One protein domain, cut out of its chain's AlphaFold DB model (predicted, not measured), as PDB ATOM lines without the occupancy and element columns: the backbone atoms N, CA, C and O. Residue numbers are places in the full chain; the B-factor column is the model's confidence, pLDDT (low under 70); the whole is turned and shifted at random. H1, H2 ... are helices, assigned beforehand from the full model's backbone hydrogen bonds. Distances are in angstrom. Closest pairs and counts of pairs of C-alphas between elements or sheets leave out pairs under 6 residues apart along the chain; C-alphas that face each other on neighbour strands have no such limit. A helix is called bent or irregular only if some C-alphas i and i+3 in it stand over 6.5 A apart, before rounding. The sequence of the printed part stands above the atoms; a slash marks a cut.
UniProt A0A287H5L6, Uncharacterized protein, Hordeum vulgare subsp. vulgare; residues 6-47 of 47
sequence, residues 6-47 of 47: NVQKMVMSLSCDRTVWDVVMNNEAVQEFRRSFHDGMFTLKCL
ATOM      1  N   ASN A   6     -15.218 -36.462  -6.637       91.00
ATOM      2  CA  ASN A   6     -16.291 -35.646  -6.064       91.00
ATOM      3  C   ASN A   6     -17.409 -36.501  -5.459       91.00
ATOM      4  O   ASN A   6     -17.922 -36.171  -4.394       91.00
ATOM      5  N   VAL A   7     -17.737 -37.630  -6.094       90.81
ATOM      6  CA  VAL A   7     -18.699 -38.595  -5.548       90.81
ATOM      7  C   VAL A   7     -18.135 -39.213  -4.276       90.81
ATOM      8  O   VAL A   7     -18.845 -39.303  -3.285       90.81
ATOM      9  N   GLN A   8     -16.843 -39.556  -4.260       90.44
ATOM     10  CA  GLN A   8     -16.190 -40.067  -3.053       90.44
ATOM     11  C   GLN A   8     -16.244 -39.061  -1.900       90.44
ATOM     12  O   GLN A   8     -16.637 -39.429  -0.798       90.44
ATOM     13  N   LYS A   9     -15.924 -37.785  -2.156       92.44
ATOM     14  CA  LYS A   9     -16.022 -36.719  -1.146       92.44
ATOM     15  C   LYS A   9     -17.447 -36.545  -0.623       92.44
ATOM     16  O   LYS A   9     -17.639 -36.421   0.581       92.44
ATOM     17  N   MET A  10     -18.439 -36.577  -1.510       93.25
ATOM     18  CA  MET A  10     -19.849 -36.485  -1.130       93.25
ATOM     19  C   MET A  10     -20.277 -37.677  -0.266       93.25
ATOM     20  O   MET A  10     -20.858 -37.482   0.796       93.25
ATOM     21  N   VAL A  11     -19.931 -38.901  -0.673       91.31
ATOM     22  CA  VAL A  11     -20.220 -40.121   0.096       91.31
ATOM     23  C   VAL A  11     -19.559 -40.063   1.469       91.31
ATOM     24  O   VAL A  11     -20.216 -40.371   2.457       91.31
ATOM     25  N   MET A  12     -18.299 -39.626   1.550       91.06
ATOM     26  CA  MET A  12     -17.592 -39.465   2.824       91.06
ATOM     27  C   MET A  12     -18.288 -38.439   3.724       91.06
ATOM     28  O   MET A  12     -18.532 -38.730   4.887       91.06
ATOM     29  N   SER A  13     -18.667 -37.278   3.182       94.12
ATOM     30  CA  SER A  13     -19.360 -36.234   3.945       94.12
ATOM     31  C   SER A  13     -20.697 -36.721   4.502       94.12
ATOM     32  O   SER A  13     -20.973 -36.517   5.679       94.12
ATOM     33  N   LEU A  14     -21.511 -37.386   3.678       90.88
ATOM     34  CA  LEU A  14     -22.821 -37.899   4.091       90.88
ATOM     35  C   LEU A  14     -22.690 -39.066   5.079       90.88
ATOM     36  O   LEU A  14     -23.444 -39.144   6.041       90.88
ATOM     37  N   SER A  15     -21.706 -39.947   4.881       91.81
ATOM     38  CA  SER A  15     -21.451 -41.085   5.778       91.81
ATOM     39  C   SER A  15     -20.951 -40.662   7.161       91.81
ATOM     40  O   SER A  15     -21.021 -41.456   8.095       91.81
ATOM     41  N   CYS A  16     -20.430 -39.445   7.313       94.25
ATOM     42  CA  CYS A  16     -19.989 -38.909   8.602       94.25
ATOM     43  C   CYS A  16     -21.049 -38.032   9.288       94.25
ATOM     44  O   CYS A  16     -20.824 -37.589  10.413       94.25
ATOM     45  N   ASP A  17     -22.186 -37.779   8.640       96.00
ATOM     46  CA  ASP A  17     -23.248 -36.947   9.195       96.00
ATOM     47  C   ASP A  17     -24.068 -37.735  10.229       96.00
ATOM     48  O   ASP A  17     -24.762 -38.705   9.913       96.00
ATOM     49  N   ARG A  18     -23.993 -37.310  11.495       94.25
ATOM     50  CA  ARG A  18     -24.726 -37.947  12.595       94.25
ATOM     51  C   ARG A  18     -26.240 -37.831  12.422       94.25
ATOM     52  O   ARG A  18     -26.936 -38.791  12.722       94.25
ATOM     53  N   THR A  19     -26.754 -36.718  11.908       96.00
ATOM     54  CA  THR A  19     -28.198 -36.520  11.730       96.00
ATOM     55  C   THR A  19     -28.761 -37.481  10.686       96.00
ATOM     56  O   THR A  19     -29.846 -38.026  10.883       96.00
ATOM     57  N   VAL A  20     -28.011 -37.758   9.615       94.88
ATOM     58  CA  VAL A  20     -28.393 -38.779   8.626       94.88
ATOM     59  C   VAL A  20     -28.518 -40.150   9.293       94.88
ATOM     60  O   VAL A  20     -29.535 -40.825   9.126       94.88
ATOM     61  N   TRP A  21     -27.526 -40.547  10.092       94.88
ATOM     62  CA  TRP A  21     -27.572 -41.823  10.808       94.88
ATOM     63  C   TRP A  21     -28.670 -41.881  11.865       94.88
ATOM     64  O   TRP A  21     -29.321 -42.914  11.982       94.88
ATOM     65  N   ASP A  22     -28.923 -40.793  12.586       95.56
ATOM     66  CA  ASP A  22     -29.992 -40.730  13.580       95.56
ATOM     67  C   ASP A  22     -31.359 -40.937  12.917       95.56
ATOM     68  O   ASP A  22     -32.171 -41.722  13.406       95.56
ATOM     69  N   VAL A  23     -31.613 -40.307  11.767       96.06
ATOM     70  CA  VAL A  23     -32.859 -40.512  11.010       96.06
ATOM     71  C   VAL A  23     -32.968 -41.955  10.509       96.06
ATOM     72  O   VAL A  23     -34.010 -42.585  10.684       96.06
ATOM     73  N   VAL A  24     -31.893 -42.509   9.940       94.25
ATOM     74  CA  VAL A  24     -31.867 -43.901   9.455       94.25
ATOM     75  C   VAL A  24     -32.114 -44.894  10.596       94.25
ATOM     76  O   VAL A  24     -32.894 -45.828  10.438       94.25
ATOM     77  N   MET A  25     -31.499 -44.687  11.762       93.00
ATOM     78  CA  MET A  25     -31.632 -45.573  12.927       93.00
ATOM     79  C   MET A  25     -32.970 -45.424  13.658       93.00
ATOM     80  O   MET A  25     -33.329 -46.299  14.449       93.00
ATOM     81  N   ASN A  26     -33.717 -44.349  13.400       95.44
ATOM     82  CA  ASN A  26     -35.084 -44.161  13.886       95.44
ATOM     83  C   ASN A  26     -36.150 -44.776  12.964       95.44
ATOM     84  O   ASN A  26     -37.327 -44.766  13.309       95.44
ATOM     85  N   ASN A  27     -35.766 -45.345  11.819       96.56
ATOM     86  CA  ASN A  27     -36.692 -46.080  10.967       96.56
ATOM     87  C   ASN A  27     -37.021 -47.463  11.560       96.56
ATOM     88  O   ASN A  27     -36.117 -48.233  11.887       96.56
ATOM     89  N   GLU A  28     -38.311 -47.799  11.646       95.81
ATOM     90  CA  GLU A  28     -38.780 -49.055  12.252       95.81
ATOM     91  C   GLU A  28     -38.201 -50.302  11.574       95.81
ATOM     92  O   GLU A  28     -37.707 -51.188  12.268       95.81
ATOM     93  N   ALA A  29     -38.157 -50.345  10.238       95.00
ATOM     94  CA  ALA A  29     -37.620 -51.496   9.510       95.00
ATOM     95  C   ALA A  29     -36.116 -51.694   9.778       95.00
ATOM     96  O   ALA A  29     -35.645 -52.821   9.931       95.00
ATOM     97  N   VAL A  30     -35.351 -50.602   9.898       94.06
ATOM     98  CA  VAL A  30     -33.923 -50.657  10.262       94.06
ATOM     99  C   VAL A  30     -33.741 -51.136  11.705       94.06
ATOM    100  O   VAL A  30     -32.825 -51.911  11.995       94.06
ATOM    101  N   GLN A  31     -34.608 -50.710  12.625       94.69
ATOM    102  CA  GLN A  31     -34.567 -51.166  14.014       94.69
ATOM    103  C   GLN A  31     -34.924 -52.645  14.150       94.69
ATOM    104  O   GLN A  31     -34.244 -53.356  14.889       94.69
ATOM    105  N   GLU A  32     -35.953 -53.107  13.442       92.19
ATOM    106  CA  GLU A  32     -36.357 -54.513  13.405       92.19
ATOM    107  C   GLU A  32     -35.240 -55.389  12.834       92.19
ATOM    108  O   GLU A  32     -34.837 -56.365  13.467       92.19
ATOM    109  N   PHE A  33     -34.643 -54.972  11.713       91.69
ATOM    110  CA  PHE A  33     -33.477 -55.636  11.136       91.69
ATOM    111  C   PHE A  33     -32.313 -55.718  12.130       91.69
ATOM    112  O   PHE A  33     -31.683 -56.758  12.275       91.69
ATOM    113  N   ARG A  34     -32.028 -54.651  12.885       89.50
ATOM    114  CA  ARG A  34     -30.976 -54.688  13.915       89.50
ATOM    115  C   ARG A  34     -31.318 -55.648  15.058       89.50
ATOM    116  O   ARG A  34     -30.431 -56.353  15.544       89.50
ATOM    117  N   ARG A  35     -32.583 -55.681  15.489       88.12
ATOM    118  CA  ARG A  35     -33.062 -56.604  16.528       88.12
ATOM    119  C   ARG A  35     -32.942 -58.055  16.078       88.12
ATOM    120  O   ARG A  35     -32.479 -58.857  16.875       88.12
ATOM    121  N   SER A  36     -33.201 -58.388  14.811       85.25
ATOM    122  CA  SER A  36     -33.060 -59.773  14.336       85.25
ATOM    123  C   SER A  36     -31.636 -60.328  14.479       85.25
ATOM    124  O   SER A  36     -31.474 -61.513  14.762       85.25
ATOM    125  N   PHE A  37     -30.591 -59.499  14.348       81.94
ATOM    126  CA  PHE A  37     -29.214 -59.937  14.640       81.94
ATOM    127  C   PHE A  37     -28.946 -60.082  16.133       81.94
ATOM    128  O   PHE A  37     -28.258 -61.012  16.551       81.94
ATOM    129  N   HIS A  38     -29.461 -59.153  16.938       75.19
ATOM    130  CA  HIS A  38     -29.262 -59.175  18.380       75.19
ATOM    131  C   HIS A  38     -29.979 -60.371  19.018       75.19
ATOM    132  O   HIS A  38     -29.368 -61.136  19.760       75.19
ATOM    133  N   ASP A  39     -31.235 -60.590  18.647       68.44
ATOM    134  CA  ASP A  39     -32.063 -61.682  19.146       68.44
ATOM    135  C   ASP A  39     -31.599 -63.026  18.569       68.44
ATOM    136  O   ASP A  39     -31.510 -64.005  19.307       68.44
ATOM    137  N   GLY A  40     -31.155 -63.063  17.305       59.34
ATOM    138  CA  GLY A  40     -30.502 -64.239  16.721       59.34
ATOM    139  C   GLY A  40     -29.231 -64.656  17.472       59.34
ATOM    140  O   GLY A  40     -28.961 -65.849  17.614       59.34
ATOM    141  N   MET A  41     -28.483 -63.696  18.031       56.47
ATOM    142  CA  MET A  41     -27.319 -63.971  18.882       56.47
ATOM    143  C   MET A  41     -27.712 -64.521  20.263       56.47
ATOM    144  O   MET A  41     -26.954 -65.301  20.838       56.47
ATOM    145  N   PHE A  42     -28.882 -64.156  20.798       54.81
ATOM    146  CA  PHE A  42     -29.432 -64.788  22.002       54.81
ATOM    147  C   PHE A  42     -29.918 -66.211  21.719       54.81
ATOM    148  O   PHE A  42     -29.603 -67.116  22.488       54.81
ATOM    149  N   THR A  43     -30.603 -66.450  20.597       54.22
ATOM    150  CA  THR A  43     -31.094 -67.790  20.234       54.22
ATOM    151  C   THR A  43     -29.953 -68.783  19.985       54.22
ATOM    152  O   THR A  43     -30.025 -69.908  20.466       54.22
ATOM    153  N   LEU A  44     -28.869 -68.369  19.314       55.44
ATOM    154  CA  LEU A  44     -27.680 -69.210  19.087       55.44
ATOM    155  C   LEU A  44     -26.844 -69.474  20.346       55.44
ATOM    156  O   LEU A  44     -26.095 -70.440  20.371       55.44
ATOM    157  N   LYS A  45     -26.932 -68.625  21.376       52.44
ATOM    158  CA  LYS A  45     -26.262 -68.863  22.668       52.44
ATOM    159  C   LYS A  45     -27.044 -69.799  23.591       52.44
ATOM    160  O   LYS A  45     -26.465 -70.304  24.548       52.44
ATOM    161  N   CYS A  46     -28.342 -69.978  23.353       50.00
ATOM    162  CA  CYS A  46     -29.219 -70.843  24.146       50.00
ATOM    163  C   CYS A  46     -29.419 -72.245  23.539       50.00
ATOM    164  O   CYS A  46     -30.176 -73.029  24.112       50.00
ATOM    165  N   LEU A  47     -28.766 -72.548  22.413       51.66
ATOM    166  CA  LEU A  47     -28.688 -73.873  21.791       51.66
ATOM    167  C   LEU A  47     -27.277 -74.447  21.979       51.66
ATOM    168  O   LEU A  47     -27.172 -75.674  22.190       51.66
TER     169      LEU A  47
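This is residues 6 to 47 of the 47 residues of an uncharacterized protein of Hordeum vulgare subsp. vulgare (UniProt A0A287H5L6). Three helices follow one another end to end in an open arch, with the long H3 as one leg, the short H2 at the top and H1 as the other leg. No helix packs on another, there is no core, and the chain turns a corner at each of the two short joints between helices. The printed part has 42 residues with three named helices, in the order H1, H2, H3, and no named strand; the class is all helix. The whole is extended, with a radius of gyration of the C-alphas of 15.2 A, and its outline is a rod that spans 49 by 19 by 13 A.

H3, residues 28 to 45, is the longest helix and touches no helix. H2, residues 18 to 25, is close to H3 but not clearly touching it, with 2 pairs of C-alphas within 8 A. Their closest C-alphas are those of Met 25 and Gln 31, 6.4 A apart. H2 and H3 run the same way at a steep tilt of 69 degrees, only just short of about perpendicular, and their centres are 19.1 A apart. H1, residues 6 to 15, is close to H2 but not clearly touching it, again with 2 pairs of C-alphas within 8 A. Their closest C-alphas are those of Leu 14 and Val 20, 7.2 A apart. H1 and H2 run the same way, also at a steep tilt of 69 degrees that is only just short of about perpendicular, and their centres are 15.7 A apart. H1 and H3 are apart. In H1 and H2 every backbone O i to N i+4 pair is within hydrogen-bond range; in H3, 13 of 14 are.

H3 has 18 residues and measures 25.6 A from the C-alpha of Glu 28 at (-38.780, -49.055, 12.252) to that of Lys 45 at (-26.262, -68.863, 22.668). H2 has 8 residues, from Arg 18 to Met 25, and measures 10.3 A. H1 has 10 residues and measures 14.0 A; it begins at C-alpha 6 at (-16.291, -35.646, -6.064) and ends at Ser 15. No helix is bent or irregular.

The two C-alphas farthest apart are those of the first and last printed residues, Asn 6 and Leu 47, at 48.9 A. Leu 47 is also the chain's last residue. The printed part has no cut, and the links from H1 to H2 and from H2 to H3 are both tight, with 2 residues each. Residues 6 to 24, 26 to 33 and 35 to 47 stand free. The mean pLDDT of the printed part is 84.4, and the model's confidence is low, under 70, in residues 39 to 47, of which 39 to 45 belong to H3.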